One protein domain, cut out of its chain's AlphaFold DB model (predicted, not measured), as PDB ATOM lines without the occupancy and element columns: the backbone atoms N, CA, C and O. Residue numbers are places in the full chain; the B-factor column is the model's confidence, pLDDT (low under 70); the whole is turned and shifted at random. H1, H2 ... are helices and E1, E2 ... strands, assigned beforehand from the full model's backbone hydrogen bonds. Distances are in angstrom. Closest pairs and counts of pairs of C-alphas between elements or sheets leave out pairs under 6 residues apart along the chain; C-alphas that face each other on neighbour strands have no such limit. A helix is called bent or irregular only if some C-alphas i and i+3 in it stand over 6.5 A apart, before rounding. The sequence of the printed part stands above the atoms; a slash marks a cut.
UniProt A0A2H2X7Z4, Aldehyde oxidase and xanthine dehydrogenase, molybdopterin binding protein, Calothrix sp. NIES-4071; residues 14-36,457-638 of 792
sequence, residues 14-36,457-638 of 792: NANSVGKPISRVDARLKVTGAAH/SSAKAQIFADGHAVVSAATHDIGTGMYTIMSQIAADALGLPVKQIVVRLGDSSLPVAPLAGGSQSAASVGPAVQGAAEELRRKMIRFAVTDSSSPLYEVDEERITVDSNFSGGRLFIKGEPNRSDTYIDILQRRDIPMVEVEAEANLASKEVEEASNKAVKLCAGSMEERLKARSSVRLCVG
ATOM      1  N   ASN A  14     129.749 109.176  86.717       58.16
ATOM      2  CA  ASN A  14     130.518 108.098  87.327       58.16
ATOM      3  C   ASN A  14     129.603 106.876  87.545       58.16
ATOM      4  O   ASN A  14     129.170 106.562  88.658       58.16
ATOM      5  N   ALA A  15     129.215 106.231  86.444       60.88
ATOM      6  CA  ALA A  15     128.406 105.018  86.440       60.88
ATOM      7  C   ALA A  15     128.920 104.051  85.379       60.88
ATOM      8  O   ALA A  15     129.271 104.451  84.276       60.88
ATOM      9  N   ASN A  16     129.022 102.781  85.758       75.31
ATOM     10  CA  ASN A  16     129.676 101.740  84.967       75.31
ATOM     11  C   ASN A  16     128.890 100.427  85.069       75.31
ATOM     12  O   ASN A  16     129.471  99.387  85.377       75.31
ATOM     13  N   SER A  17     127.564 100.458  84.951       89.88
ATOM     14  CA  SER A  17     126.728  99.256  85.028       89.88
ATOM     15  C   SER A  17     126.690  98.535  83.687       89.88
ATOM     16  O   SER A  17     126.886  97.322  83.669       89.88
ATOM     17  N   VAL A  18     126.461  99.238  82.577       93.81
ATOM     18  CA  VAL A  18     126.455  98.684  81.214       93.81
ATOM     19  C   VAL A  18     127.795  98.003  80.918       93.81
ATOM     20  O   VAL A  18     128.862  98.525  81.228       93.81
ATOM     21  N   GLY A  19     127.740  96.805  80.337       93.81
ATOM     22  CA  GLY A  19     128.897  95.940  80.097       93.81
ATOM     23  C   GLY A  19     129.192  94.973  81.243       93.81
ATOM     24  O   GLY A  19     129.744  93.898  81.019       93.81
ATOM     25  N   LYS A  20     128.765  95.249  82.482       95.44
ATOM     26  CA  LYS A  20     129.022  94.313  83.588       95.44
ATOM     27  C   LYS A  20     128.168  93.039  83.474       95.44
ATOM     28  O   LYS A  20     126.982  93.119  83.141       95.44
ATOM     29  N   PRO A  21     128.720  91.860  83.825       96.38
ATOM     30  CA  PRO A  21     128.017  90.575  83.789       96.38
ATOM     31  C   PRO A  21     127.126  90.367  85.027       96.38
ATOM     32  O   PRO A  21     127.247  89.365  85.737       96.38
ATOM     33  N   ILE A  22     126.240  91.320  85.330       96.38
ATOM     34  CA  ILE A  22     125.354  91.198  86.495       96.38
ATOM     35  C   ILE A  22     124.331  90.077  86.286       96.38
ATOM     36  O   ILE A  22     123.919  89.777  85.162       96.38
ATOM     37  N   SER A  23     123.913  89.445  87.384       97.00
ATOM     38  CA  SER A  23     122.810  88.484  87.360       97.00
ATOM     39  C   SER A  23     121.499  89.161  86.964       97.00
ATOM     40  O   SER A  23     121.307  90.353  87.193       97.00
ATOM     41  N   ARG A  24     120.590  88.368  86.393       97.94
ATOM     42  CA  ARG A  24     119.269  88.831  85.978       97.94
ATOM     43  C   ARG A  24     118.494  89.442  87.146       97.94
ATOM     44  O   ARG A  24     118.349  88.789  88.179       97.94
ATOM     45  N   VAL A  25     117.982  90.660  86.975       97.12
ATOM     46  CA  VAL A  25     117.224  91.370  88.029       97.12
ATOM     47  C   VAL A  25     115.893  90.678  88.346       97.12
ATOM     48  O   VAL A  25     115.427  90.684  89.479       97.12
ATOM     49  N   ASP A  26     115.336  89.988  87.357       96.69
ATOM     50  CA  ASP A  26     114.118  89.185  87.412       96.69
ATOM     51  C   ASP A  26     114.371  87.721  87.835       96.69
ATOM     52  O   ASP A  26     113.430  86.937  87.972       96.69
ATOM     53  N   ALA A  27     115.630  87.329  88.087       97.12
ATOM     54  CA  ALA A  27     115.989  85.944  88.404       97.12
ATOM     55  C   ALA A  27     115.264  85.414  89.638       97.12
ATOM     56  O   ALA A  27     114.790  84.283  89.620       97.12
ATOM     57  N   ARG A  28     115.170  86.221  90.706       96.88
ATOM     58  CA  ARG A  28     114.541  85.789  91.960       96.88
ATOM     59  C   ARG A  28     113.091  85.373  91.736       96.88
ATOM     60  O   ARG A  28     112.689  84.344  92.265       96.88
ATOM     61  N   LEU A  29     112.339  86.133  90.939       97.25
ATOM     62  CA  LEU A  29     110.950  85.804  90.618       97.25
ATOM     63  C   LEU A  29     110.868  84.462  89.884       97.25
ATOM     64  O   LEU A  29     110.101  83.591  90.278       97.25
ATOM     65  N   LYS A  30     111.738  84.251  88.892       97.88
ATOM     66  CA  LYS A  30     111.777  83.016  88.099       97.88
ATOM     67  C   LYS A  30     112.159  81.785  88.929       97.88
ATOM     68  O   LYS A  30     111.470  80.776  88.873       97.88
ATOM     69  N   VAL A  31     113.219  81.856  89.737       98.00
ATOM     70  CA  VAL A  31     113.725  80.683  90.487       98.00
ATOM     71  C   VAL A  31     112.902  80.333  91.730       98.00
ATOM     72  O   VAL A  31     113.083  79.258  92.289       98.00
ATOM     73  N   THR A  32     112.019  81.228  92.179       98.19
ATOM     74  CA  THR A  32     111.111  80.978  93.314       98.19
ATOM     75  C   THR A  32     109.694  80.605  92.879       98.19
ATOM     76  O   THR A  32     108.864  80.331  93.740       98.19
ATOM     77  N   GLY A  33     109.408  80.598  91.570       96.94
ATOM     78  CA  GLY A  33     108.055  80.394  91.041       96.94
ATOM     79  C   GLY A  33     107.113  81.586  91.257       96.94
ATOM     80  O   GLY A  33     105.905  81.422  91.193       96.94
ATOM     81  N   ALA A  34     107.649  82.778  91.545       97.38
ATOM     82  CA  ALA A  34     106.868  83.997  91.775       97.38
ATOM     83  C   ALA A  34     106.665  84.849  90.506       97.38
ATOM     84  O   ALA A  34     105.916  85.824  90.530       97.38
ATOM     85  N   ALA A  35     107.356  84.533  89.406       97.12
ATOM     86  CA  ALA A  35     107.058  85.110  88.098       97.12
ATOM     87  C   ALA A  35     105.786  84.456  87.548       97.12
ATOM     88  O   ALA A  35     105.758  83.238  87.428       97.12
ATOM     89  N   HIS A  36     104.769  85.252  87.209       96.50
ATOM     90  CA  HIS A  36     103.528  84.741  86.622       96.50
ATOM     91  C   HIS A  36     103.587  84.759  85.095       96.50
ATOM     92  O   HIS A  36     103.698  85.824  84.481       96.50
ATOM     93  N   SER A 457     110.899 103.438  68.627       88.94
ATOM     94  CA  SER A 457     110.401 103.036  69.939       88.94
ATOM     95  C   SER A 457     110.350 104.204  70.912       88.94
ATOM     96  O   SER A 457     111.010 105.227  70.716       88.94
ATOM     97  N   SER A 458     109.586 104.019  71.978       92.75
ATOM     98  CA  SER A 458     109.403 104.971  73.060       92.75
ATOM     99  C   SER A 458     109.666 104.294  74.402       92.75
ATOM    100  O   SER A 458     109.409 103.102  74.591       92.75
ATOM    101  N   ALA A 459     110.131 105.071  75.373       96.81
ATOM    102  CA  ALA A 459     110.245 104.637  76.755       96.81
ATOM    103  C   ALA A 459     109.888 105.781  77.701       96.81
ATOM    104  O   ALA A 459     110.127 106.953  77.408       96.81
ATOM    105  N   LYS A 460     109.352 105.427  78.866       97.81
ATOM    106  CA  LYS A 460     109.049 106.372  79.941       97.81
ATOM    107  C   LYS A 460     109.928 106.085  81.144       97.81
ATOM    108  O   LYS A 460     109.975 104.940  81.591       97.81
ATOM    109  N   ALA A 461     110.566 107.124  81.672       98.00
ATOM    110  CA  ALA A 461     111.318 107.112  82.917       98.00
ATOM    111  C   ALA A 461     110.592 107.957  83.973       98.00
ATOM    112  O   ALA A 461     110.074 109.032  83.672       98.00
ATOM    113  N   GLN A 462     110.567 107.474  85.210       97.81
ATOM    114  CA  GLN A 462     109.956 108.137  86.359       97.81
ATOM    115  C   GLN A 462     110.920 108.067  87.546       97.81
ATOM    116  O   GLN A 462     111.525 107.020  87.758       97.81
ATOM    117  N   ILE A 463     111.049 109.139  88.327       96.19
ATOM    118  CA  ILE A 463     111.764 109.162  89.615       96.19
ATOM    119  C   ILE A 463     110.791 109.564  90.717       96.19
ATOM    120  O   ILE A 463     110.049 110.535  90.563       96.19
ATOM    121  N   PHE A 464     110.785 108.816  91.814       95.62
ATOM    122  CA  PHE A 464     109.880 109.019  92.942       95.62
ATOM    123  C   PHE A 464     110.599 109.687  94.118       95.62
ATOM    124  O   PHE A 464     111.817 109.576  94.269       95.62
ATOM    125  N   ALA A 465     109.837 110.369  94.976       93.31
ATOM    126  CA  ALA A 465     110.354 111.078  96.152       93.31
ATOM    127  C   ALA A 465     110.935 110.161  97.253       93.31
ATOM    128  O   ALA A 465     111.500 110.651  98.229       93.31
ATOM    129  N   ASP A 466     110.817 108.839  97.111       90.06
ATOM    130  CA  ASP A 466     111.486 107.828  97.942       90.06
ATOM    131  C   ASP A 466     112.817 107.328  97.324       90.06
ATOM    132  O   ASP A 466     113.515 106.497  97.907       90.06
ATOM    133  N   GLY A 467     113.186 107.848  96.146       87.50
ATOM    134  CA  GLY A 467     114.467 107.630  95.481       87.50
ATOM    135  C   GLY A 467     114.546 106.422  94.551       87.50
ATOM    136  O   GLY A 467     115.633 106.168  94.026       87.50
ATOM    137  N   HIS A 468     113.459 105.674  94.333       93.69
ATOM    138  CA  HIS A 468     113.435 104.658  93.275       93.69
ATOM    139  C   HIS A 468     113.010 105.261  91.933       93.69
ATOM    140  O   HIS A 468     112.299 106.266  91.876       93.69
ATOM    141  N   ALA A 469     113.439 104.624  90.845       96.69
ATOM    142  CA  ALA A 469     113.049 104.991  89.493       96.69
ATOM    143  C   ALA A 469     112.316 103.842  88.798       96.69
ATOM    144  O   ALA A 469     112.643 102.671  88.995       96.69
ATOM    145  N   VAL A 470     111.347 104.182  87.952       98.44
ATOM    146  CA  VAL A 470     110.636 103.232  87.091       98.44
ATOM    147  C   VAL A 470     110.942 103.556  85.637       98.44
ATOM    148  O   VAL A 470     110.812 104.701  85.216       98.44
ATOM    149  N   VAL A 471     111.303 102.542  84.858       98.25
ATOM    150  CA  VAL A 471     111.431 102.624  83.398       98.25
ATOM    151  C   VAL A 471     110.483 101.639  82.739       98.25
ATOM    152  O   VAL A 471     110.332 100.508  83.201       98.25
ATOM    153  N   SER A 472     109.804 102.064  81.678       98.50
ATOM    154  CA  SER A 472     108.750 101.260  81.059       98.50
ATOM    155  C   SER A 472     108.672 101.410  79.546       98.50
ATOM    156  O   SER A 472     108.875 102.503  79.018       98.50
ATOM    157  N   ALA A 473     108.365 100.300  78.874       97.81
ATOM    158  CA  ALA A 473     108.121 100.205  77.434       97.81
ATOM    159  C   ALA A 473     107.305  98.934  77.139       97.81
ATOM    160  O   ALA A 473     107.457  97.931  77.832       97.81
ATOM    161  N   ALA A 474     106.494  98.930  76.082       97.12
ATOM    162  CA  ALA A 474     105.653  97.796  75.675       97.12
ATOM    163  C   ALA A 474     106.436  96.624  75.036       97.12
ATOM    164  O   ALA A 474     105.852  95.733  74.422       97.12
ATOM    165  N   THR A 475     107.769  96.619  75.150       96.00
ATOM    166  CA  THR A 475     108.622  95.512  74.693       96.00
ATOM    167  C   THR A 475     108.527  94.318  75.650       96.00
ATOM    168  O   THR A 475     107.821  94.383  76.653       96.00
ATOM    169  N   HIS A 476     109.233  93.222  75.361       96.88
ATOM    170  CA  HIS A 476     109.132  91.968  76.115       96.88
ATOM    171  C   HIS A 476     110.500  91.464  76.556       96.88
ATOM    172  O   HIS A 476     111.485  91.575  75.828       96.88
ATOM    173  N   ASP A 477     110.539  90.810  77.716       96.94
ATOM    174  CA  ASP A 477     111.626  89.902  78.075       96.94
ATOM    175  C   ASP A 477     111.151  88.455  77.924       96.94
ATOM    176  O   ASP A 477     110.576  87.863  78.838       96.94
ATOM    177  N   ILE A 478     111.436  87.860  76.768       96.50
ATOM    178  CA  ILE A 478     111.114  86.454  76.484       96.50
ATOM    179  C   ILE A 478     112.179  85.478  77.001       96.50
ATOM    180  O   ILE A 478     112.367  84.387  76.464       96.50
ATOM    181  N   GLY A 479     112.935  85.893  78.022       96.31
ATOM    182  CA  GLY A 479     114.130  85.205  78.493       96.31
ATOM    183  C   GLY A 479     115.418  85.719  77.852       96.31
ATOM    184  O   GLY A 479     116.447  85.052  77.973       96.31
ATOM    185  N   THR A 480     115.394  86.889  77.213       96.50
ATOM    186  CA  THR A 480     116.560  87.565  76.618       96.50
ATOM    187  C   THR A 480     117.372  88.339  77.656       96.50
ATOM    188  O   THR A 480     118.596  88.429  77.540       96.50
ATOM    189  N   GLY A 481     116.732  88.815  78.730       97.19
ATOM    190  CA  GLY A 481     117.350  89.656  79.758       97.19
ATOM    191  C   GLY A 481     117.096  91.157  79.582       97.19
ATOM    192  O   GLY A 481     117.831  91.953  80.170       97.19
ATOM    193  N   MET A 482     116.077  91.544  78.804       97.56
ATOM    194  CA  MET A 482     115.616  92.931  78.638       97.56
ATOM    195  C   MET A 482     115.389  93.644  79.977       97.56
ATOM    196  O   MET A 482     115.858  94.769  80.128       97.56
ATOM    197  N   TYR A 483     114.797  92.990  80.986       98.50
ATOM    198  CA  TYR A 483     114.649  93.598  82.320       98.50
ATOM    199  C   TYR A 483     115.995  94.062  82.895       98.50
ATOM    200  O   TYR A 483     116.099  95.123  83.507       98.50
ATOM    201  N   THR A 484     117.049  93.280  82.670       98.50
ATOM    202  CA  THR A 484     118.382  93.525  83.234       98.50
ATOM    203  C   THR A 484     119.128  94.607  82.466       98.50
ATOM    204  O   THR A 484     119.633  95.544  83.083       98.50
ATOM    205  N   ILE A 485     119.163  94.525  81.133       98.06
ATOM    206  CA  ILE A 485     119.882  95.519  80.326       98.06
ATOM    207  C   ILE A 485     119.207  96.892  80.384       98.06
ATOM    208  O   ILE A 485     119.912  97.890  80.498       98.06
ATOM    209  N   MET A 486     117.870  96.962  80.433       98.06
ATOM    210  CA  MET A 486     117.169  98.240  80.607       98.06
ATOM    211  C   MET A 486     117.404  98.829  82.000       98.06
ATOM    212  O   MET A 486     117.549 100.042  82.130       98.06
ATOM    213  N   SER A 487     117.548  97.982  83.027       98.12
ATOM    214  CA  SER A 487     117.948  98.443  84.361       98.12
ATOM    215  C   SER A 487     119.366  99.023  84.366       98.12
ATOM    216  O   SER A 487     119.587 100.050  84.994       98.12
ATOM    217  N   GLN A 488     120.325  98.404  83.662       97.62
ATOM    218  CA  GLN A 488     121.704  98.908  83.561       97.62
ATOM    219  C   GLN A 488     121.783 100.226  82.785       97.62
ATOM    220  O   GLN A 488     122.453 101.148  83.242       97.62
ATOM    221  N   ILE A 489     121.077 100.331  81.653       97.00
ATOM    222  CA  ILE A 489     121.033 101.558  80.846       97.00
ATOM    223  C   ILE A 489     120.430 102.707  81.662       97.00
ATOM    224  O   ILE A 489     121.030 103.774  81.753       97.00
ATOM    225  N   ALA A 490     119.276 102.487  82.302       96.69
ATOM    226  CA  ALA A 490     118.629 103.514  83.113       96.69
ATOM    227  C   ALA A 490     119.444 103.882  84.363       96.69
ATOM    228  O   ALA A 490     119.513 105.057  84.711       96.69
ATOM    229  N   ALA A 491     120.087 102.910  85.017       95.00
ATOM    230  CA  ALA A 491     120.980 103.147  86.152       95.00
ATOM    231  C   ALA A 491     122.142 104.072  85.775       95.00
ATOM    232  O   ALA A 491     122.384 105.063  86.465       95.00
ATOM    233  N   ASP A 492     122.817 103.787  84.660       92.94
ATOM    234  CA  ASP A 492     123.932 104.607  84.188       92.94
ATOM    235  C   ASP A 492     123.459 105.986  83.711       92.94
ATOM    236  O   ASP A 492     124.080 106.996  84.027       92.94
ATOM    237  N   ALA A 493     122.317 106.071  83.028       92.50
ATOM    238  CA  ALA A 493     121.763 107.347  82.584       92.50
ATOM    239  C   ALA A 493     121.263 108.230  83.750       92.50
ATOM    240  O   ALA A 493     121.432 109.448  83.720       92.50
ATOM    241  N   LEU A 494     120.699 107.645  84.811       92.38
ATOM    242  CA  LEU A 494     120.231 108.382  85.994       92.38
ATOM    243  C   LEU A 494     121.316 108.598  87.051       92.38
ATOM    244  O   LEU A 494     121.118 109.396  87.957       92.38
ATOM    245  N   GLY A 495     122.440 107.883  86.982       91.75
ATOM    246  CA  GLY A 495     123.401 107.849  88.085       91.75
ATOM    247  C   GLY A 495     122.806 107.246  89.358       91.75
ATOM    248  O   GLY A 495     123.031 107.757  90.452       91.75
ATOM    249  N   LEU A 496     122.027 106.173  89.216       92.38
ATOM    250  CA  LEU A 496     121.436 105.427  90.327       92.38
ATOM    251  C   LEU A 496     122.013 104.008  90.392       92.38
ATOM    252  O   LEU A 496     122.306 103.413  89.357       92.38
ATOM    253  N   PRO A 497     122.112 103.399  91.583       91.50
ATOM    254  CA  PRO A 497     122.323 101.963  91.707       91.50
ATOM    255  C   PRO A 497     121.244 101.166  90.957       91.50
ATOM    256  O   PRO A 497     120.055 101.415  91.143       91.50
ATOM    257  N   VAL A 498     121.636 100.112  90.225       93.31
ATOM    258  CA  VAL A 498     120.705  99.208  89.503       93.31
ATOM    259  C   VAL A 498     119.549  98.715  90.383       93.31
ATOM    260  O   VAL A 498     118.421  98.611  89.921       93.31
ATOM    261  N   LYS A 499     119.798  98.460  91.676       91.88
ATOM    262  CA  LYS A 499     118.774  98.011  92.640       91.88
ATOM    263  C   LYS A 499     117.656  99.030  92.920       91.88
ATOM    264  O   LYS A 499     116.656  98.653  93.518       91.88
ATOM    265  N   GLN A 500     117.851 100.304  92.572       93.94
ATOM    266  CA  GLN A 500     116.837 101.360  92.686       93.94
ATOM    267  C   GLN A 500     116.027 101.523  91.393       93.94
ATOM    268  O   GLN A 500     115.109 102.337  91.361       93.94
ATOM    269  N   ILE A 501     116.352 100.765  90.342       96.69
ATOM    270  CA  ILE A 501     115.628 100.779  89.076       96.69
ATOM    271  C   ILE A 501     114.617  99.635  89.049       96.69
ATOM    272  O   ILE A 501     114.957  98.471  89.264       96.69
ATOM    273  N   VAL A 502     113.373  99.968  88.727       97.75
ATOM    274  CA  VAL A 502     112.297  99.021  88.446       97.75
ATOM    275  C   VAL A 502     111.951  99.121  86.967       97.75
ATOM    276  O   VAL A 502     111.658 100.202  86.464       97.75
ATOM    277  N   VAL A 503     111.953  97.997  86.258       98.38
ATOM    278  CA  VAL A 503     111.591  97.949  84.835       98.38
ATOM    279  C   VAL A 503     110.219  97.294  84.674       98.38
ATOM    280  O   VAL A 503     109.966  96.249  85.272       98.38
ATOM    281  N   ARG A 504     109.336  97.891  83.863       98.44
ATOM    282  CA  ARG A 504     108.005  97.354  83.518       98.44
ATOM    283  C   ARG A 504     107.890  97.129  82.013       98.44
ATOM    284  O   ARG A 504     108.093  98.069  81.249       98.44
ATOM    285  N   LEU A 505     107.558  95.903  81.616       98.38
ATOM    286  CA  LEU A 505     107.483  95.437  80.229       98.38
ATOM    287  C   LEU A 505     106.176  94.672  79.982       98.38
ATOM    288  O   LEU A 505     105.496  94.297  80.937       98.38
ATOM    289  N   GLY A 506     105.868  94.389  78.714       97.44
ATOM    290  CA  GLY A 506     104.841  93.417  78.337       97.44
ATOM    291  C   GLY A 506     103.415  93.833  78.690       97.44
ATOM    292  O   GLY A 506     102.632  93.008  79.142       97.44
ATOM    293  N   ASP A 507     103.069  95.105  78.526       98.31
ATOM    294  CA  ASP A 507     101.715  95.608  78.767       98.31
ATOM    295  C   ASP A 507     101.357  96.620  77.670       98.31
ATOM    296  O   ASP A 507     102.133  97.533  77.376       98.31
ATOM    297  N   SER A 508     100.198  96.442  77.029       97.62
ATOM    298  CA  SER A 508      99.779  97.255  75.877       97.62
ATOM    299  C   SER A 508      99.369  98.695  76.216       97.62
ATOM    300  O   SER A 508      98.955  99.430  75.318       97.62
ATOM    301  N   SER A 509      99.420  99.091  77.491       96.00
ATOM    302  CA  SER A 509      99.264 100.477  77.958       96.00
ATOM    303  C   SER A 509     100.597 101.229  78.082       96.00
ATOM    304  O   SER A 509     100.606 102.439  78.315       96.00
ATOM    305  N   LEU A 510     101.729 100.528  77.945       97.19
ATOM    306  CA  LEU A 510     103.067 101.110  78.048       97.19
ATOM    307  C   LEU A 510     103.502 101.794  76.738       97.19
ATOM    308  O   LEU A 510     102.903 101.551  75.689       97.19
ATOM    309  N   PRO A 511     104.557 102.640  76.778       96.06
ATOM    310  CA  PRO A 511     105.075 103.324  75.593       96.06
ATOM    311  C   PRO A 511     105.400 102.372  74.438       96.06
ATOM    312  O   PRO A 511     105.820 101.236  74.664       96.06
ATOM    313  N   VAL A 512     105.213 102.848  73.204       92.38
ATOM    314  CA  VAL A 512     105.312 102.030  71.989       92.38
ATOM    315  C   VAL A 512     106.674 101.352  71.881       92.38
ATOM    316  O   VAL A 512     107.713 101.974  72.071       92.38
ATOM    317  N   ALA A 513     106.680 100.069  71.535       89.88
ATOM    318  CA  ALA A 513     107.901  99.334  71.252       89.88
ATOM    319  C   ALA A 513     107.663  98.288  70.154       89.88
ATOM    320  O   ALA A 513     106.541  97.782  70.022       89.88
ATOM    321  N   PRO A 514     108.704  97.939  69.380       89.69
ATOM    322  CA  PRO A 514     108.580  96.947  68.324       89.69
ATOM    323  C   PRO A 514     108.419  95.530  68.889       89.69
ATOM    324  O   PRO A 514     108.706  95.260  70.063       89.69
ATOM    325  N   LEU A 515     108.014  94.615  68.005       91.38
ATOM    326  CA  LEU A 515     108.062  93.168  68.210       91.38
ATOM    327  C   LEU A 515     109.416  92.737  68.803       91.38
ATOM    328  O   LEU A 515     110.485  93.177  68.365       91.38
ATOM    329  N   ALA A 516     109.387  91.817  69.770       93.62
ATOM    330  CA  ALA A 516     110.585  91.115  70.216       93.62
ATOM    331  C   ALA A 516     110.999  90.023  69.208       93.62
ATOM    332  O   ALA A 516     110.784  88.838  69.448       93.62
ATOM    333  N   GLY A 517     111.580  90.436  68.078       91.12
ATOM    334  CA  GLY A 517     112.029  89.594  66.958       91.12
ATOM    335  C   GLY A 517     112.983  90.365  66.036       91.12
ATOM    336  O   GLY A 517     113.141  91.576  66.202       91.12
ATOM    337  N   GLY A 518     113.677  89.692  65.112       90.31
ATOM    338  CA  GLY A 518     114.708  90.347  64.287       90.31
ATOM    339  C   GLY A 518     115.886  90.878  65.116       90.31
ATOM    340  O   GLY A 518     116.571  91.810  64.717       90.31
ATOM    341  N   SER A 519     116.070  90.349  66.328       93.06
ATOM    342  CA  SER A 519     117.086  90.764  67.302       93.06
ATOM    343  C   SER A 519     117.120  92.267  67.629       93.06
ATOM    344  O   SER A 519     118.084  92.745  68.221       93.06
ATOM    345  N   GLN A 520     116.055  93.012  67.333       91.69
ATOM    346  CA  GLN A 520     116.092  94.475  67.342       91.69
ATOM    347  C   GLN A 520     115.837  95.121  68.710       91.69
ATOM    348  O   GLN A 520     116.207  96.268  68.926       91.69
ATOM    349  N   SER A 521     115.209  94.425  69.668       93.56
ATOM    350  CA  SER A 521     114.637  95.074  70.866       93.56
ATOM    351  C   SER A 521     115.643  95.871  71.698       93.56
ATOM    352  O   SER A 521     115.305  96.947  72.185       93.56
ATOM    353  N   ALA A 522     116.874  95.373  71.852       94.25
ATOM    354  CA  ALA A 522     117.915  96.079  72.595       94.25
ATOM    355  C   ALA A 522     118.385  97.350  71.864       94.25
ATOM    356  O   ALA A 522     118.524  98.393  72.502       94.25
ATOM    357  N   ALA A 523     118.573  97.268  70.542       92.25
ATOM    358  CA  ALA A 523     118.987  98.387  69.696       92.25
ATOM    359  C   ALA A 523     117.865  99.424  69.503       92.25
ATOM    360  O   ALA A 523     118.139 100.612  69.384       92.25
ATOM    361  N   SER A 524     116.601  98.993  69.536       91.19
ATOM    362  CA  SER A 524     115.444  99.881  69.433       91.19
ATOM    363  C   SER A 524     115.157 100.603  70.751       91.19
ATOM    364  O   SER A 524     115.138 101.828  70.789       91.19
ATOM    365  N   VAL A 525     114.952  99.846  71.839       95.19
ATOM    366  CA  VAL A 525     114.413 100.367  73.113       95.19
ATOM    367  C   VAL A 525     115.503 100.936  74.021       95.19
ATOM    368  O   VAL A 525     115.237 101.850  74.800       95.19
ATOM    369  N   GLY A 526     116.738 100.432  73.922       95.50
ATOM    370  CA  GLY A 526     117.865 100.914  74.722       95.50
ATOM    371  C   GLY A 526     118.091 102.427  74.594       95.50
ATOM    372  O   GLY A 526     118.106 103.103  75.625       95.50
ATOM    373  N   PRO A 527     118.203 102.981  73.371       92.50
ATOM    374  CA  PRO A 527     118.344 104.423  73.164       92.50
ATOM    375  C   PRO A 527     117.171 105.248  73.716       92.50
ATOM    376  O   PRO A 527     117.400 106.290  74.327       92.50
ATOM    377  N   ALA A 528     115.927 104.768  73.598       92.31
ATOM    378  CA  ALA A 528     114.762 105.453  74.172       92.31
ATOM    379  C   ALA A 528     114.816 105.481  75.712       92.31
ATOM    380  O   ALA A 528     114.553 106.513  76.331       92.31
ATOM    381  N   VAL A 529     115.214 104.369  76.344       96.44
ATOM    382  CA  VAL A 529     115.427 104.289  77.799       96.44
ATOM    383  C   VAL A 529     116.541 105.235  78.241       96.44
ATOM    384  O   VAL A 529     116.353 105.979  79.205       96.44
ATOM    385  N   GLN A 530     117.674 105.234  77.532       94.25
ATOM    386  CA  GLN A 530     118.783 106.150  77.795       94.25
ATOM    387  C   GLN A 530     118.307 107.604  77.709       94.25
ATOM    388  O   GLN A 530     118.529 108.378  78.636       94.25
ATOM    389  N   GLY A 531     117.597 107.957  76.638       90.50
ATOM    390  CA  GLY A 531     117.128 109.315  76.411       90.50
ATOM    391  C   GLY A 531     116.121 109.813  77.445       90.50
ATOM    392  O   GLY A 531     116.266 110.926  77.953       90.50
ATOM    393  N   ALA A 532     115.142 108.982  77.814       94.12
ATOM    394  CA  ALA A 532     114.164 109.327  78.846       94.12
ATOM    395  C   ALA A 532     114.847 109.555  80.204       94.12
ATOM    396  O   ALA A 532     114.542 110.517  80.909       94.12
ATOM    397  N   ALA A 533     115.809 108.696  80.551       94.69
ATOM    398  CA  ALA A 533     116.576 108.790  81.785       94.69
ATOM    399  C   ALA A 533     117.515 110.012  81.820       94.69
ATOM    400  O   ALA A 533     117.549 110.734  82.817       94.69
ATOM    401  N   GLU A 534     118.246 110.287  80.739       91.75
ATOM    402  CA  GLU A 534     119.149 111.441  80.652       91.75
ATOM    403  C   GLU A 534     118.396 112.769  80.749       91.75
ATOM    404  O   GLU A 534     118.838 113.687  81.449       91.75
ATOM    405  N   GLU A 535     117.238 112.883  80.098       91.00
ATOM    406  CA  GLU A 535     116.419 114.080  80.244       91.00
ATOM    407  C   GLU A 535     115.857 114.211  81.655       91.00
ATOM    408  O   GLU A 535     115.849 115.308  82.223       91.00
ATOM    409  N   LEU A 536     115.387 113.110  82.238       93.25
ATOM    410  CA  LEU A 536     114.877 113.131  83.595       93.25
ATOM    411  C   LEU A 536     115.965 113.599  84.575       93.25
ATOM    412  O   LEU A 536     115.704 114.483  85.393       93.25
ATOM    413  N   ARG A 537     117.216 113.151  84.403       92.88
ATOM    414  CA  ARG A 537     118.377 113.700  85.121       92.88
ATOM    415  C   ARG A 537     118.555 115.200  84.873       92.88
ATOM    416  O   ARG A 537     118.707 115.947  85.836       92.88
ATOM    417  N   ARG A 538     118.500 115.680  83.623       91.75
ATOM    418  CA  ARG A 538     118.572 117.128  83.318       91.75
ATOM    419  C   ARG A 538     117.452 117.921  83.992       91.75
ATOM    420  O   ARG A 538     117.651 119.057  84.412       91.75
ATOM    421  N   LYS A 539     116.250 117.356  84.109       93.19
ATOM    422  CA  LYS A 539     115.131 117.969  84.842       93.19
ATOM    423  C   LYS A 539     115.429 118.059  86.343       93.19
ATOM    424  O   LYS A 539     115.186 119.114  86.923       93.19
ATOM    425  N   MET A 540     116.036 117.030  86.933       94.44
ATOM    426  CA  MET A 540     116.492 117.064  88.329       94.44
ATOM    427  C   MET A 540     117.603 118.093  88.565       94.44
ATOM    428  O   MET A 540     117.534 118.841  89.536       94.44
ATOM    429  N   ILE A 541     118.578 118.195  87.655       94.56
ATOM    430  CA  ILE A 541     119.631 119.224  87.713       94.56
ATOM    431  C   ILE A 541     119.007 120.621  87.667       94.56
ATOM    432  O   ILE A 541     119.279 121.437  88.542       94.56
ATOM    433  N   ARG A 542     118.088 120.871  86.724       94.69
ATOM    434  CA  ARG A 542     117.343 122.138  86.637       94.69
ATOM    435  C   ARG A 542     116.590 122.468  87.920       94.69
ATOM    436  O   ARG A 542     116.597 123.619  88.349       94.69
ATOM    437  N   PHE A 543     115.949 121.486  88.550       95.44
ATOM    438  CA  PHE A 543     115.283 121.695  89.834       95.44
ATOM    439  C   PHE A 543     116.255 122.066  90.952       95.44
ATOM    440  O   PHE A 543     115.899 122.926  91.753       95.44
ATOM    441  N   ALA A 544     117.454 121.479  90.984       95.06
ATOM    442  CA  ALA A 544     118.474 121.807  91.976       95.06
ATOM    443  C   ALA A 544     119.035 123.224  91.771       95.06
ATOM    444  O   ALA A 544     119.024 124.033  92.689       95.06
ATOM    445  N   VAL A 545     119.461 123.569  90.552       96.06
ATOM    446  CA  VAL A 545     120.145 124.854  90.291       96.06
ATOM    447  C   VAL A 545     119.212 126.070  90.344       96.06
ATOM    448  O   VAL A 545     119.682 127.197  90.470       96.06
ATOM    449  N   THR A 546     117.893 125.851  90.278       94.75
ATOM    450  CA  THR A 546     116.863 126.904  90.381       94.75
ATOM    451  C   THR A 546     116.181 126.979  91.748       94.75
ATOM    452  O   THR A 546     115.331 127.842  91.957       94.75
ATOM    453  N   ASP A 547     116.519 126.087  92.680       94.38
ATOM    454  CA  ASP A 547     116.004 126.090  94.051       94.38
ATOM    455  C   ASP A 547     116.992 126.827  94.962       94.38
ATOM    456  O   ASP A 547     118.089 126.334  95.201       94.38
ATOM    457  N   SER A 548     116.607 127.990  95.497       94.75
ATOM    458  CA  SER A 548     117.455 128.790  96.397       94.75
ATOM    459  C   SER A 548     117.812 128.085  97.709       94.75
ATOM    460  O   SER A 548     118.744 128.506  98.393       94.75
ATOM    461  N   SER A 549     117.103 127.006  98.054       94.88
ATOM    462  CA  SER A 549     117.411 126.145  99.201       94.88
ATOM    463  C   SER A 549     118.359 124.990  98.852       94.88
ATOM    464  O   SER A 549     118.781 124.258  99.748       94.88
ATOM    465  N   SER A 550     118.703 124.797  97.574       95.88
ATOM    466  CA  SER A 550     119.651 123.770  97.141       95.88
ATOM    467  C   SER A 550     121.104 124.231  97.330       95.88
ATOM    468  O   SER A 550     121.457 125.344  96.935       95.88
ATOM    469  N   PRO A 551     122.016 123.356  97.797       94.81
ATOM    470  CA  PRO A 551     123.463 123.611  97.762       94.81
ATOM    471  C   PRO A 551     124.037 123.843  96.348       94.81
ATOM    472  O   PRO A 551     125.183 124.297  96.205       94.81
ATOM    473  N   LEU A 552     123.257 123.505  95.315       95.81
ATOM    474  CA  LEU A 552     123.583 123.643  93.896       95.81
ATOM    475  C   LEU A 552     122.944 124.879  93.242       95.81
ATOM    476  O   LEU A 552     123.082 125.042  92.031       95.81
ATOM    477  N   TYR A 553     122.270 125.742  94.010       96.12
ATOM    478  CA  TYR A 553     121.662 126.973  93.502       96.12
ATOM    479  C   TYR A 553     122.659 127.816  92.685       96.12
ATOM    480  O   TYR A 553     123.809 127.992  93.095       96.12
ATOM    481  N   GLU A 554     122.215 128.303  91.520       93.62
ATOM    482  CA  GLU A 554     122.990 129.125  90.568       93.62
ATOM    483  C   GLU A 554     124.276 128.475  90.016       93.62
ATOM    484  O   GLU A 554     125.101 129.140  89.385       93.62
ATOM    485  N   VAL A 555     124.461 127.163  90.197       94.06
ATOM    486  CA  VAL A 555     125.540 126.430  89.523       94.06
ATOM    487  C   VAL A 555     125.161 126.178  88.064       94.06
ATOM    488  O   VAL A 555     124.032 125.809  87.755       94.06
ATOM    489  N   ASP A 556     126.125 126.344  87.159       90.88
ATOM    490  CA  ASP A 556     125.980 125.963  85.752       90.88
ATOM    491  C   ASP A 556     125.658 124.461  85.617       90.88
ATOM    492  O   ASP A 556     126.383 123.619  86.159       90.88
ATOM    493  N   GLU A 557     124.589 124.123  84.885       89.75
ATOM    494  CA  GLU A 557     124.151 122.741  84.650       89.75
ATOM    495  C   GLU A 557     125.284 121.856  84.103       89.75
ATOM    496  O   GLU A 557     125.385 120.692  84.490       89.75
ATOM    497  N   GLU A 558     126.174 122.402  83.263       87.06
ATOM    498  CA  GLU A 558     127.294 121.655  82.668       87.06
ATOM    499  C   GLU A 558     128.375 121.267  83.688       87.06
ATOM    500  O   GLU A 558     129.181 120.364  83.444       87.06
ATOM    501  N   ARG A 559     128.407 121.932  84.849       89.31
ATOM    502  CA  ARG A 559     129.334 121.611  85.943       89.31
ATOM    503  C   ARG A 559     128.789 120.549  86.893       89.31
ATOM    504  O   ARG A 559     129.551 120.080  87.744       89.31
ATOM    505  N   ILE A 560     127.510 120.190  86.787       90.31
ATOM    506  CA  ILE A 560     126.878 119.181  87.639       90.31
ATOM    507  C   ILE A 560     127.105 117.789  87.055       90.31
ATOM    508  O   ILE A 560     126.921 117.564  85.868       90.31
ATOM    509  N   THR A 561     127.473 116.836  87.903       87.62
ATOM    510  CA  THR A 561     127.605 115.409  87.583       87.62
ATOM    511  C   THR A 561     126.819 114.574  88.602       87.62
ATOM    512  O   THR A 561     126.307 115.101  89.593       87.62
ATOM    513  N   VAL A 562     126.683 113.275  88.338       85.56
ATOM    514  CA  VAL A 562     126.016 112.301  89.206       85.56
ATOM    515  C   VAL A 562     126.864 111.032  89.305       85.56
ATOM    516  O   VAL A 562     127.519 110.626  88.340       85.56
ATOM    517  N   ASP A 563     126.867 110.405  90.479       75.44
ATOM    518  CA  ASP A 563     127.643 109.197  90.763       75.44
ATOM    519  C   ASP A 563     126.728 108.085  91.293       75.44
ATOM    520  O   ASP A 563     126.100 108.213  92.346       75.44
ATOM    521  N   SER A 564     126.693 106.974  90.553       71.62
ATOM    522  CA  SER A 564     125.871 105.794  90.854       71.62
ATOM    523  C   SER A 564     126.292 105.028  92.113       71.62
ATOM    524  O   SER A 564     125.552 104.158  92.576       71.62
ATOM    525  N   ASN A 565     127.459 105.334  92.689       70.81
ATOM    526  CA  ASN A 565     127.916 104.746  93.946       70.81
ATOM    527  C   ASN A 565     127.135 105.275  95.161       70.81
ATOM    528  O   ASN A 565     127.155 104.641  96.218       70.81
ATOM    529  N   PHE A 566     126.431 106.404  95.027       70.06
ATOM    530  CA  PHE A 566     125.598 106.970  96.086       70.06
ATOM    531  C   PHE A 566     124.114 106.675  95.837       70.06
ATOM    532  O   PHE A 566     123.602 106.803  94.727       70.06
ATOM    533  N   SER A 567     123.394 106.289  96.892       67.00
ATOM    534  CA  SER A 567     121.940 106.111  96.833       67.00
ATOM    535  C   SER A 567     121.219 107.444  96.639       67.00
ATOM    536  O   SER A 567     121.626 108.449  97.218       67.00
ATOM    537  N   GLY A 568     120.109 107.432  95.897       69.31
ATOM    538  CA  GLY A 568     119.228 108.600  95.767       69.31
ATOM    539  C   GLY A 568     119.669 109.634  94.726       69.31
ATOM    540  O   GLY A 568     119.143 110.742  94.729       69.31
ATOM    541  N   GLY A 569     120.613 109.287  93.842       79.06
ATOM    542  CA  GLY A 569     120.970 110.108  92.679       79.06
ATOM    543  C   GLY A 569     121.640 111.411  93.090       79.06
ATOM    544  O   GLY A 569     121.117 112.497  92.856       79.06
ATOM    545  N   ARG A 570     122.781 111.295  93.775       89.88
ATOM    546  CA  ARG A 570     123.501 112.445  94.323       89.88
ATOM    547  C   ARG A 570     124.103 113.282  93.196       89.88
ATOM    548  O   ARG A 570     125.083 112.875  92.575       89.88
ATOM    549  N   LEU A 571     123.532 114.459  92.975       92.50
ATOM    550  CA  LEU A 571     124.063 115.500  92.106       92.50
ATOM    551  C   LEU A 571     125.154 116.271  92.843       92.50
ATOM    552  O   LEU A 571     124.978 116.617  94.008       92.50
ATOM    553  N   PHE A 572     126.268 116.571  92.183       92.25
ATOM    554  CA  PHE A 572     127.338 117.385  92.764       92.25
ATOM    555  C   PHE A 572     128.135 118.126  91.696       92.25
ATOM    556  O   PHE A 572     128.088 117.795  90.514       92.25
ATOM    557  N   ILE A 573     128.885 119.139  92.117       92.50
ATOM    558  CA  ILE A 573     129.738 119.924  91.222       92.50
ATOM    559  C   ILE A 573     131.019 119.140  90.918       92.50
ATOM    560  O   ILE A 573     131.689 118.652  91.832       92.50
ATOM    561  N   LYS A 574     131.417 119.060  89.645       86.06
ATOM    562  CA  LYS A 574     132.673 118.421  89.233       86.06
ATOM    563  C   LYS A 574     133.865 119.048  89.972       86.06
ATOM    564  O   LYS A 574     134.105 120.249  89.873       86.06
ATOM    565  N   GLY A 575     134.607 118.218  90.708       84.81
ATOM    566  CA  GLY A 575     135.741 118.641  91.541       84.81
ATOM    567  C   GLY A 575     135.378 119.121  92.957       84.81
ATOM    568  O   GLY A 575     136.280 119.274  93.773       84.81
ATOM    569  N   GLU A 576     134.093 119.290  93.290       90.06
ATOM    570  CA  GLU A 576     133.617 119.741  94.610       90.06
ATOM    571  C   GLU A 576     132.484 118.824  95.144       90.06
ATOM    572  O   GLU A 576     131.360 119.282  95.361       90.06
ATOM    573  N   PRO A 577     132.732 117.521  95.402       84.56
ATOM    574  CA  PRO A 577     131.678 116.543  95.719       84.56
ATOM    575  C   PRO A 577     130.892 116.829  97.008       84.56
ATOM    576  O   PRO A 577     129.802 116.297  97.200       84.56
ATOM    577  N   ASN A 578     131.424 117.669  97.902       87.88
ATOM    578  CA  ASN A 578     130.741 118.083  99.130       87.88
ATOM    579  C   ASN A 578     129.611 119.091  98.877       87.88
ATOM    580  O   ASN A 578     128.712 119.204  99.706       87.88
ATOM    581  N   ARG A 579     129.631 119.802  97.743       92.44
ATOM    582  CA  ARG A 579     128.500 120.615  97.291       92.44
ATOM    583  C   ARG A 579     127.590 119.730  96.460       92.44
ATOM    584  O   ARG A 579     127.846 119.503  95.278       92.44
ATOM    585  N   SER A 580     126.571 119.184  97.113       93.31
ATOM    586  CA  SER A 580     125.709 118.167  96.525       93.31
ATOM    587  C   SER A 580     124.263 118.274  96.974       93.31
ATOM    588  O   SER A 580     123.982 118.802  98.044       93.31
ATOM    589  N   ASP A 581     123.386 117.676  96.185       94.12
ATOM    590  CA  ASP A 581     121.958 117.529  96.442       94.12
ATOM    591  C   ASP A 581     121.506 116.141  95.970       94.12
ATOM    592  O   ASP A 581     122.204 115.508  95.172       94.12
ATOM    593  N   THR A 582     120.372 115.632  96.441       93.94
ATOM    594  CA  THR A 582     119.862 114.315  96.018       93.94
ATOM    595  C   THR A 582     118.521 114.448  95.322       93.94
ATOM    596  O   THR A 582     117.781 115.400  95.556       93.94
ATOM    597  N   TYR A 583     118.163 113.479  94.473       94.12
ATOM    598  CA  TYR A 583     116.836 113.469  93.854       94.12
ATOM    599  C   TYR A 583     115.726 113.464  94.904       94.12
ATOM    600  O   TYR A 583     114.736 114.168  94.739       94.12
ATOM    601  N   ILE A 584     115.924 112.729  95.999       93.75
ATOM    602  CA  ILE A 584     114.992 112.665  97.127       93.75
ATOM    603  C   ILE A 584     114.794 114.056  97.732       93.75
ATOM    604  O   ILE A 584     113.664 114.538  97.784       93.75
ATOM    605  N   ASP A 585     115.881 114.723  98.131       94.94
ATOM    606  CA  ASP A 585     115.799 116.020  98.807       94.94
ATOM    607  C   ASP A 585     115.209 117.092  97.880       94.94
ATOM    608  O   ASP A 585     114.367 117.880  98.307       94.94
ATOM    609  N   ILE A 586     115.581 117.086  96.594       95.38
ATOM    610  CA  ILE A 586     115.023 117.998  95.584       95.38
ATOM    611  C   ILE A 586     113.507 117.821  95.463       95.38
ATOM    612  O   ILE A 586     112.772 118.807  95.419       95.38
ATOM    613  N   LEU A 587     113.023 116.581  95.384       95.31
ATOM    614  CA  LEU A 587     111.596 116.300  95.228       95.31
ATOM    615  C   LEU A 587     110.809 116.625  96.497       95.31
ATOM    616  O   LEU A 587     109.758 117.259  96.413       95.31
ATOM    617  N   GLN A 588     111.337 116.256  97.664       94.56
ATOM    618  CA  GLN A 588     110.707 116.524  98.956       94.56
ATOM    619  C   GLN A 588     110.630 118.022  99.256       94.56
ATOM    620  O   GLN A 588     109.569 118.505  99.641       94.56
ATOM    621  N   ARG A 589     111.707 118.786  99.017       95.06
ATOM    622  CA  ARG A 589     111.692 120.249  99.209       95.06
ATOM    623  C   ARG A 589     110.678 120.954  98.313       95.06
ATOM    624  O   ARG A 589     110.182 122.016  98.677       95.06
ATOM    625  N   ARG A 590     110.371 120.379  97.149       93.75
ATOM    626  CA  ARG A 590     109.424 120.939  96.174       93.75
ATOM    627  C   ARG A 590     108.004 120.385  96.301       93.75
ATOM    628  O   ARG A 590     107.158 120.804  95.517       93.75
ATOM    629  N   ASP A 591     107.757 119.467  97.236       94.75
ATOM    630  CA  ASP A 591     106.481 118.753  97.397       94.75
ATOM    631  C   ASP A 591     106.010 118.056  96.099       94.75
ATOM    632  O   ASP A 591     104.843 118.096  95.709       94.75
ATOM    633  N   ILE A 592     106.953 117.438  95.373       95.12
ATOM    634  CA  ILE A 592     106.682 116.705  94.129       95.12
ATOM    635  C   ILE A 592     106.820 115.202  94.402       95.12
ATOM    636  O   ILE A 592     107.932 114.740  94.654       95.12
ATOM    637  N   PRO A 593     105.748 114.394  94.299       93.44
ATOM    638  CA  PRO A 593     105.822 112.967  94.622       93.44
ATOM    639  C   PRO A 593     106.590 112.151  93.573       93.44
ATOM    640  O   PRO A 593     107.197 111.130  93.899       93.44
ATOM    641  N   MET A 594     106.543 112.580  92.309       95.44
ATOM    642  CA  MET A 594     107.179 111.904  91.182       95.44
ATOM    643  C   MET A 594     107.403 112.876  90.021       95.44
ATOM    644  O   MET A 594     106.599 113.777  89.780       95.44
ATOM    645  N   VAL A 595     108.496 112.674  89.289       95.25
ATOM    646  CA  VAL A 595     108.766 113.336  88.009       95.25
ATOM    647  C   VAL A 595     108.861 112.280  86.927       95.25
ATOM    648  O   VAL A 595     109.531 111.271  87.119       95.25
ATOM    649  N   GLU A 596     108.252 112.544  85.773       95.62
ATOM    650  CA  GLU A 596     108.340 111.675  84.603       95.62
ATOM    651  C   GLU A 596     108.799 112.405  83.344       95.62
ATOM    652  O   GLU A 596     108.663 113.633  83.219       95.62
ATOM    653  N   VAL A 597     109.367 111.610  82.437       93.94
ATOM    654  CA  VAL A 597     109.751 111.971  81.073       93.94
ATOM    655  C   VAL A 597     109.513 110.770  80.154       93.94
ATOM    656  O   VAL A 597     109.819 109.633  80.515       93.94
ATOM    657  N   GLU A 598     109.011 111.034  78.950       92.50
ATOM    658  CA  GLU A 598     108.938 110.071  77.850       92.50
ATOM    659  C   GLU A 598     109.875 110.513  76.722       92.50
ATOM    660  O   GLU A 598     109.935 111.698  76.380       92.50
ATOM    661  N   ALA A 599     110.615 109.563  76.157       87.81
ATOM    662  CA  ALA A 599     111.490 109.793  75.017       87.81
ATOM    663  C   ALA A 599     111.219 108.781  73.909       87.81
ATOM    664  O   ALA A 599     110.807 107.649  74.168       87.81
ATOM    665  N   GLU A 600     111.488 109.210  72.685       87.38
ATOM    666  CA  GLU A 600     111.404 108.422  71.462       87.38
ATOM    667  C   GLU A 600     112.804 108.316  70.838       87.38
ATOM    668  O   GLU A 600     113.618 109.238  70.944       87.38
ATOM    669  N   ALA A 601     113.082 107.186  70.194       84.44
ATOM    670  CA  ALA A 601     114.319 106.931  69.463       84.44
ATOM    671  C   ALA A 601     114.024 106.251  68.119       84.44
ATOM    672  O   ALA A 601     112.969 105.634  67.949       84.44
ATOM    673  N   ASN A 602     114.979 106.331  67.185       76.56
ATOM    674  CA  ASN A 602     114.898 105.735  65.845       76.56
ATOM    675  C   ASN A 602     113.714 106.226  64.981       76.56
ATOM    676  O   ASN A 602     113.227 105.477  64.136       76.56
ATOM    677  N   LEU A 603     113.239 107.465  65.171       68.00
ATOM    678  CA  LEU A 603     112.163 108.062  64.361       68.00
ATOM    679  C   LEU A 603     112.631 108.392  62.939       68.00
ATOM    680  O   LEU A 603     113.780 108.787  62.734       68.00
ATOM    681  N   ALA A 604     111.753 108.248  61.944       55.03
ATOM    682  CA  ALA A 604     112.081 108.604  60.567       55.03
ATOM    683  C   ALA A 604     112.244 110.129  60.411       55.03
ATOM    684  O   ALA A 604     111.529 110.919  61.031       55.03
ATOM    685  N   SER A 605     113.150 110.552  59.528       49.44
ATOM    686  CA  SER A 605     113.547 111.955  59.331       49.44
ATOM    687  C   SER A 605     112.398 112.924  58.988       49.44
ATOM    688  O   SER A 605     112.503 114.111  59.288       49.44
ATOM    689  N   LYS A 606     111.269 112.443  58.443       43.53
ATOM    690  CA  LYS A 606     110.064 113.265  58.180       43.53
ATOM    691  C   LYS A 606     109.156 113.468  59.401       43.53
ATOM    692  O   LYS A 606     108.504 114.501  59.515       43.53
ATOM    693  N   GLU A 607     109.128 112.524  60.337       42.78
ATOM    694  CA  GLU A 607     108.265 112.591  61.529       42.78
ATOM    695  C   GLU A 607     108.862 113.504  62.603       42.78
ATOM    696  O   GLU A 607     108.133 114.228  63.285       42.78
ATOM    697  N   VAL A 608     110.197 113.562  62.687       39.94
ATOM    698  CA  VAL A 608     110.918 114.546  63.511       39.94
ATOM    699  C   VAL A 608     110.595 115.974  63.054       39.94
ATOM    700  O   VAL A 608     110.479 116.878  63.886       39.94
ATOM    701  N   GLU A 609     110.380 116.180  61.750       32.59
ATOM    702  CA  GLU A 609     110.044 117.478  61.163       32.59
ATOM    703  C   GLU A 609     108.598 117.902  61.481       32.59
ATOM    704  O   GLU A 609     108.361 119.044  61.884       32.59
ATOM    705  N   GLU A 610     107.624 116.990  61.402       32.84
ATOM    706  CA  GLU A 610     106.225 117.279  61.756       32.84
ATOM    707  C   GLU A 610     106.000 117.408  63.270       32.84
ATOM    708  O   GLU A 610     105.286 118.319  63.703       32.84
ATOM    709  N   ALA A 611     106.652 116.580  64.095       33.62
ATOM    710  CA  ALA A 611     106.593 116.680  65.554       33.62
ATOM    711  C   ALA A 611     107.255 117.975  66.065       33.62
ATOM    712  O   ALA A 611     106.697 118.661  66.931       33.62
ATOM    713  N   SER A 612     108.385 118.379  65.468       31.91
ATOM    714  CA  SER A 612     109.056 119.647  65.792       31.91
ATOM    715  C   SER A 612     108.251 120.865  65.323       31.91
ATOM    716  O   SER A 612     108.113 121.840  66.064       31.91
ATOM    717  N   ASN A 613     107.636 120.813  64.136       28.58
ATOM    718  CA  ASN A 613     106.840 121.926  63.607       28.58
ATOM    719  C   ASN A 613     105.489 122.106  64.322       28.58
ATOM    720  O   ASN A 613     104.987 123.233  64.411       28.58
ATOM    721  N   LYS A 614     104.919 121.042  64.906       28.33
ATOM    722  CA  LYS A 614     103.744 121.144  65.791       28.33
ATOM    723  C   LYS A 614     104.101 121.766  67.148       28.33
ATOM    724  O   LYS A 614     103.307 122.540  67.680       28.33
ATOM    725  N   ALA A 615     105.306 121.509  67.665       28.52
ATOM    726  CA  ALA A 615     105.793 122.074  68.926       28.52
ATOM    727  C   ALA A 615     106.144 123.576  68.834       28.52
ATOM    728  O   ALA A 615     105.946 124.319  69.795       28.52
ATOM    729  N   VAL A 616     106.598 124.063  67.673       26.75
ATOM    730  CA  VAL A 616     106.980 125.480  67.484       26.75
ATOM    731  C   VAL A 616     105.769 126.426  67.398       26.75
ATOM    732  O   VAL A 616     105.877 127.594  67.770       26.75
ATOM    733  N   LYS A 617     104.582 125.945  66.999       26.09
ATOM    734  CA  LYS A 617     103.358 126.772  66.916       26.09
ATOM    735  C   LYS A 617     102.621 126.994  68.247       26.09
ATOM    736  O   LYS A 617     101.679 127.780  68.275       26.09
ATOM    737  N   LEU A 618     103.055 126.371  69.346       27.83
ATOM    738  CA  LEU A 618     102.427 126.483  70.677       27.83
ATOM    739  C   LEU A 618     103.179 127.404  71.665       27.83
ATOM    740  O   LEU A 618     102.764 127.551  72.811       27.83
ATOM    741  N   CYS A 619     104.252 128.075  71.237       25.48
ATOM    742  CA  CYS A 619     105.165 128.816  72.120       25.48
ATOM    743  C   CYS A 619     104.987 130.351  72.103       25.48
ATOM    744  O   CYS A 619     105.966 131.082  71.962       25.48
ATOM    745  N   ALA A 620     103.763 130.856  72.297       26.92
ATOM    746  CA  ALA A 620     103.480 132.298  72.428       26.92
ATOM    747  C   ALA A 620     102.891 132.701  73.805       26.92
ATOM    748  O   ALA A 620     102.091 133.628  73.881       26.92
ATOM    749  N   GLY A 621     103.282 132.012  74.889       31.59
ATOM    750  CA  GLY A 621     102.785 132.245  76.259       31.59
ATOM    751  C   GLY A 621     103.872 132.515  77.314       31.59
ATOM    752  O   GLY A 621     105.074 132.298  77.083       31.59
ATOM    753  N   SER A 622     103.426 133.008  78.471       33.62
ATOM    754  CA  SER A 622     104.216 133.483  79.619       33.62
ATOM    755  C   SER A 622     104.999 132.367  80.343       33.62
ATOM    756  O   SER A 622     104.701 131.183  80.210       33.62
ATOM    757  N   MET A 623     106.036 132.723  81.118       31.25
ATOM    758  CA  MET A 623     106.939 131.781  81.819       31.25
ATOM    759  C   MET A 623     106.202 130.797  82.753       31.25
ATOM    760  O   MET A 623     106.608 129.644  82.890       31.25
ATOM    761  N   GLU A 624     105.101 131.236  83.362       30.27
ATOM    762  CA  GLU A 624     104.279 130.435  84.275       30.27
ATOM    763  C   GLU A 624     103.402 129.416  83.517       30.27
ATOM    764  O   GLU A 624     103.229 128.278  83.959       30.27
ATOM    765  N   GLU A 625     102.956 129.760  82.303       30.02
ATOM    766  CA  GLU A 625     102.297 128.830  81.372       30.02
ATOM    767  C   GLU A 625     103.286 127.786  80.814       30.02
ATOM    768  O   GLU A 625     102.921 126.624  80.626       30.02
ATOM    769  N   ARG A 626     104.571 128.144  80.650       33.81
ATOM    770  CA  ARG A 626     105.647 127.217  80.223       33.81
ATOM    771  C   ARG A 626     105.984 126.143  81.263       33.81
ATOM    772  O   ARG A 626     106.490 125.084  80.893       33.81
ATOM    773  N   LEU A 627     105.715 126.391  82.546       31.47
ATOM    774  CA  LEU A 627     105.911 125.413  83.623       31.47
ATOM    775  C   LEU A 627     104.728 124.439  83.744       31.47
ATOM    776  O   LEU A 627     104.951 123.265  84.029       31.47
ATOM    777  N   LYS A 628     103.498 124.886  83.445       28.55
ATOM    778  CA  LYS A 628     102.297 124.029  83.434       28.55
ATOM    779  C   LYS A 628     102.142 123.187  82.158       28.55
ATOM    780  O   LYS A 628     101.598 122.094  82.237       28.55
ATOM    781  N   ALA A 629     102.673 123.624  81.012       26.50
ATOM    782  CA  ALA A 629     102.604 122.884  79.738       26.50
ATOM    783  C   ALA A 629     103.662 121.761  79.568       26.50
ATOM    784  O   ALA A 629     103.727 121.116  78.525       26.50
ATOM    785  N   ARG A 630     104.511 121.507  80.575       31.48
ATOM    786  CA  ARG A 630     105.643 120.555  80.514       31.48
ATOM    787  C   ARG A 630     105.329 119.127  80.995       31.48
ATOM    788  O   ARG A 630     106.249 118.399  81.370       31.48
ATOM    789  N   SER A 631     104.064 118.703  80.978       29.34
ATOM    790  CA  SER A 631     103.673 117.336  81.361       29.34
ATOM    791  C   SER A 631     103.664 116.319  80.210       29.34
ATOM    792  O   SER A 631     103.460 115.144  80.476       29.34
ATOM    793  N   SER A 632     103.912 116.705  78.950       31.45
ATOM    794  CA  SER A 632     103.937 115.734  77.836       31.45
ATOM    795  C   SER A 632     104.745 116.196  76.614       31.45
ATOM    796  O   SER A 632     104.271 116.127  75.481       31.45
ATOM    797  N   VAL A 633     105.965 116.705  76.819       33.59
ATOM    798  CA  VAL A 633     106.905 116.898  75.701       33.59
ATOM    799  C   VAL A 633     107.624 115.573  75.470       33.59
ATOM    800  O   VAL A 633     108.426 115.165  76.307       33.59
ATOM    801  N   ARG A 634     107.322 114.905  74.353       44.31
ATOM    802  CA  ARG A 634     108.105 113.763  73.872       44.31
ATOM    803  C   ARG A 634     109.405 114.277  73.277       44.31
ATOM    804  O   ARG A 634     109.390 115.157  72.417       44.31
ATOM    805  N   LEU A 635     110.524 113.771  73.773       46.91
ATOM    806  CA  LEU A 635     111.843 114.136  73.274       46.91
ATOM    807  C   LEU A 635     112.329 113.077  72.300       46.91
ATOM    808  O   LEU A 635     112.434 111.911  72.667       46.91
ATOM    809  N   CYS A 636     112.673 113.498  71.088       49.03
ATOM    810  CA  CYS A 636     113.474 112.676  70.195       49.03
ATOM    811  C   CYS A 636     114.918 112.714  70.699       49.03
ATOM    812  O   CYS A 636     115.516 113.791  70.783       49.03
ATOM    813  N   VAL A 637     115.466 111.561  71.076       47.75
ATOM    814  CA  VAL A 637     116.847 111.452  71.555       47.75
ATOM    815  C   VAL A 637     117.671 110.645  70.560       47.75
ATOM    816  O   VAL A 637     117.244 109.585  70.116       47.75
ATOM    817  N   GLY A 638     118.848 111.171  70.212       44.91
ATOM    818  CA  GLY A 638     119.760 110.598  69.220       44.91
ATOM    819  C   GLY A 638     120.147 111.611  68.140       44.91
ATOM    820  O   GLY A 638     119.585 112.705  68.065       44.91
TER     821      GLY A 638
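AT A GLANCE: This is residues 14 to 36 and 457 to 638 of the 792 residues of the protein "Aldehyde oxidase and xanthine dehydrogenase, molybdopterin binding protein" of Calothrix sp. NIES-4071 (UniProt A0A2H2X7Z4). A twisted four-stranded sheet has the long helix H3 and the shorter H2 packed over one face, and the far end of H3 meets a small three-stranded sheet. A low-confidence tail with H5 and H6 loops away from E7 and returns to it, while residues 28 to 33 and 622 to 628 stick out. The 205 printed residues hold six named helices and seven named strands, in the order H1 E1 E2 H2 E3 H3 E4 E5 E6 H4 E7 H5 H6, class mixed. The sheets are E3 E2 E1 E7, mixed, and E4 E5 E6, antiparallel. The whole is compact, with a radius of gyration of the C-alphas of 17.7 A and spans of 49 by 43 by 28 A.

IN THESE COORDINATES: H1 is residues 27 to 31, beginning at C-alpha 27 (115.989, 85.944, 88.404). After the cut come E1, 457 to 464, 23.8 A; E2, 469 to 472; H2, 482 to 494, 17.7 A; and E3, 501 to 504. H3, 521 to 545, is 36.0 A long and only just irregular, C-alphas 524 and 527 being 6.6 A apart; C-alpha 545 is at (120.145, 124.854, 90.291). E4, 560 to 563, E5, 571 to 573, E6, 576 to 581, and H4, 583 to 589, follow. E7, 594 to 601, is 23.4 A; H5 is 605 to 616, 17.1 A; H6, 623 to 628, ends at (102.297, 124.029, 83.434).

HOW THE PARTS SIT: E1 and E7 are antiparallel, with N 459 and O 599 2.9 A apart, within hydrogen-bond range. The hairpin E1 and E2 has N 462 and O 470 at 2.8 A. E2, H2, E3 form a strand-helix-strand unit, parallel neighbours joined through a helix, with a right-handed crossover; N 502 and O 469 are 2.8 A apart. The sheet E3 E2 E1 E7 with H2, H3 and H4 on one face of it makes two layers, one of strands and one of helices; H2 and H3 lie on the same face, at heights over the sheet of 8.4 A and 6.7 A. They touch at a shallow tilt of 28 degrees, the same way; their closest C-alphas, of Ala 493 and Glu 534, are 5.2 A apart. H3 touches H4 with residues 540 to 544 alone, closest at the C-alphas of Ala 544 and Ile 586, 6.3 A. E4 E5 E6 is a meander, each strand the antiparallel neighbour of the one before, with N 561 and O 572 at 2.8 A and N 571 and O 581 at 2.8 A. H3 is on that sheet too, at a height of 10.3 A. H1, H5 and H6 touch no helix. Every O i to N i+4 pair is within range in H1, H2, H4 and H6; H3 has 19 of 21 and H5 7 of 8.

THE WHOLE: The C-alphas of Thr 32 and Ala 620, the two farthest apart, are 55.9 A apart. Residues 37 to 456 are not printed, and C-alphas 36 and 457 are 25.7 A apart across the cut. The links E3 to H3 and H3 to E4 are long. Mean pLDDT of the printed part is 82.6; residues 14 to 15, 567 to 568 and 603 to 638 are under 70.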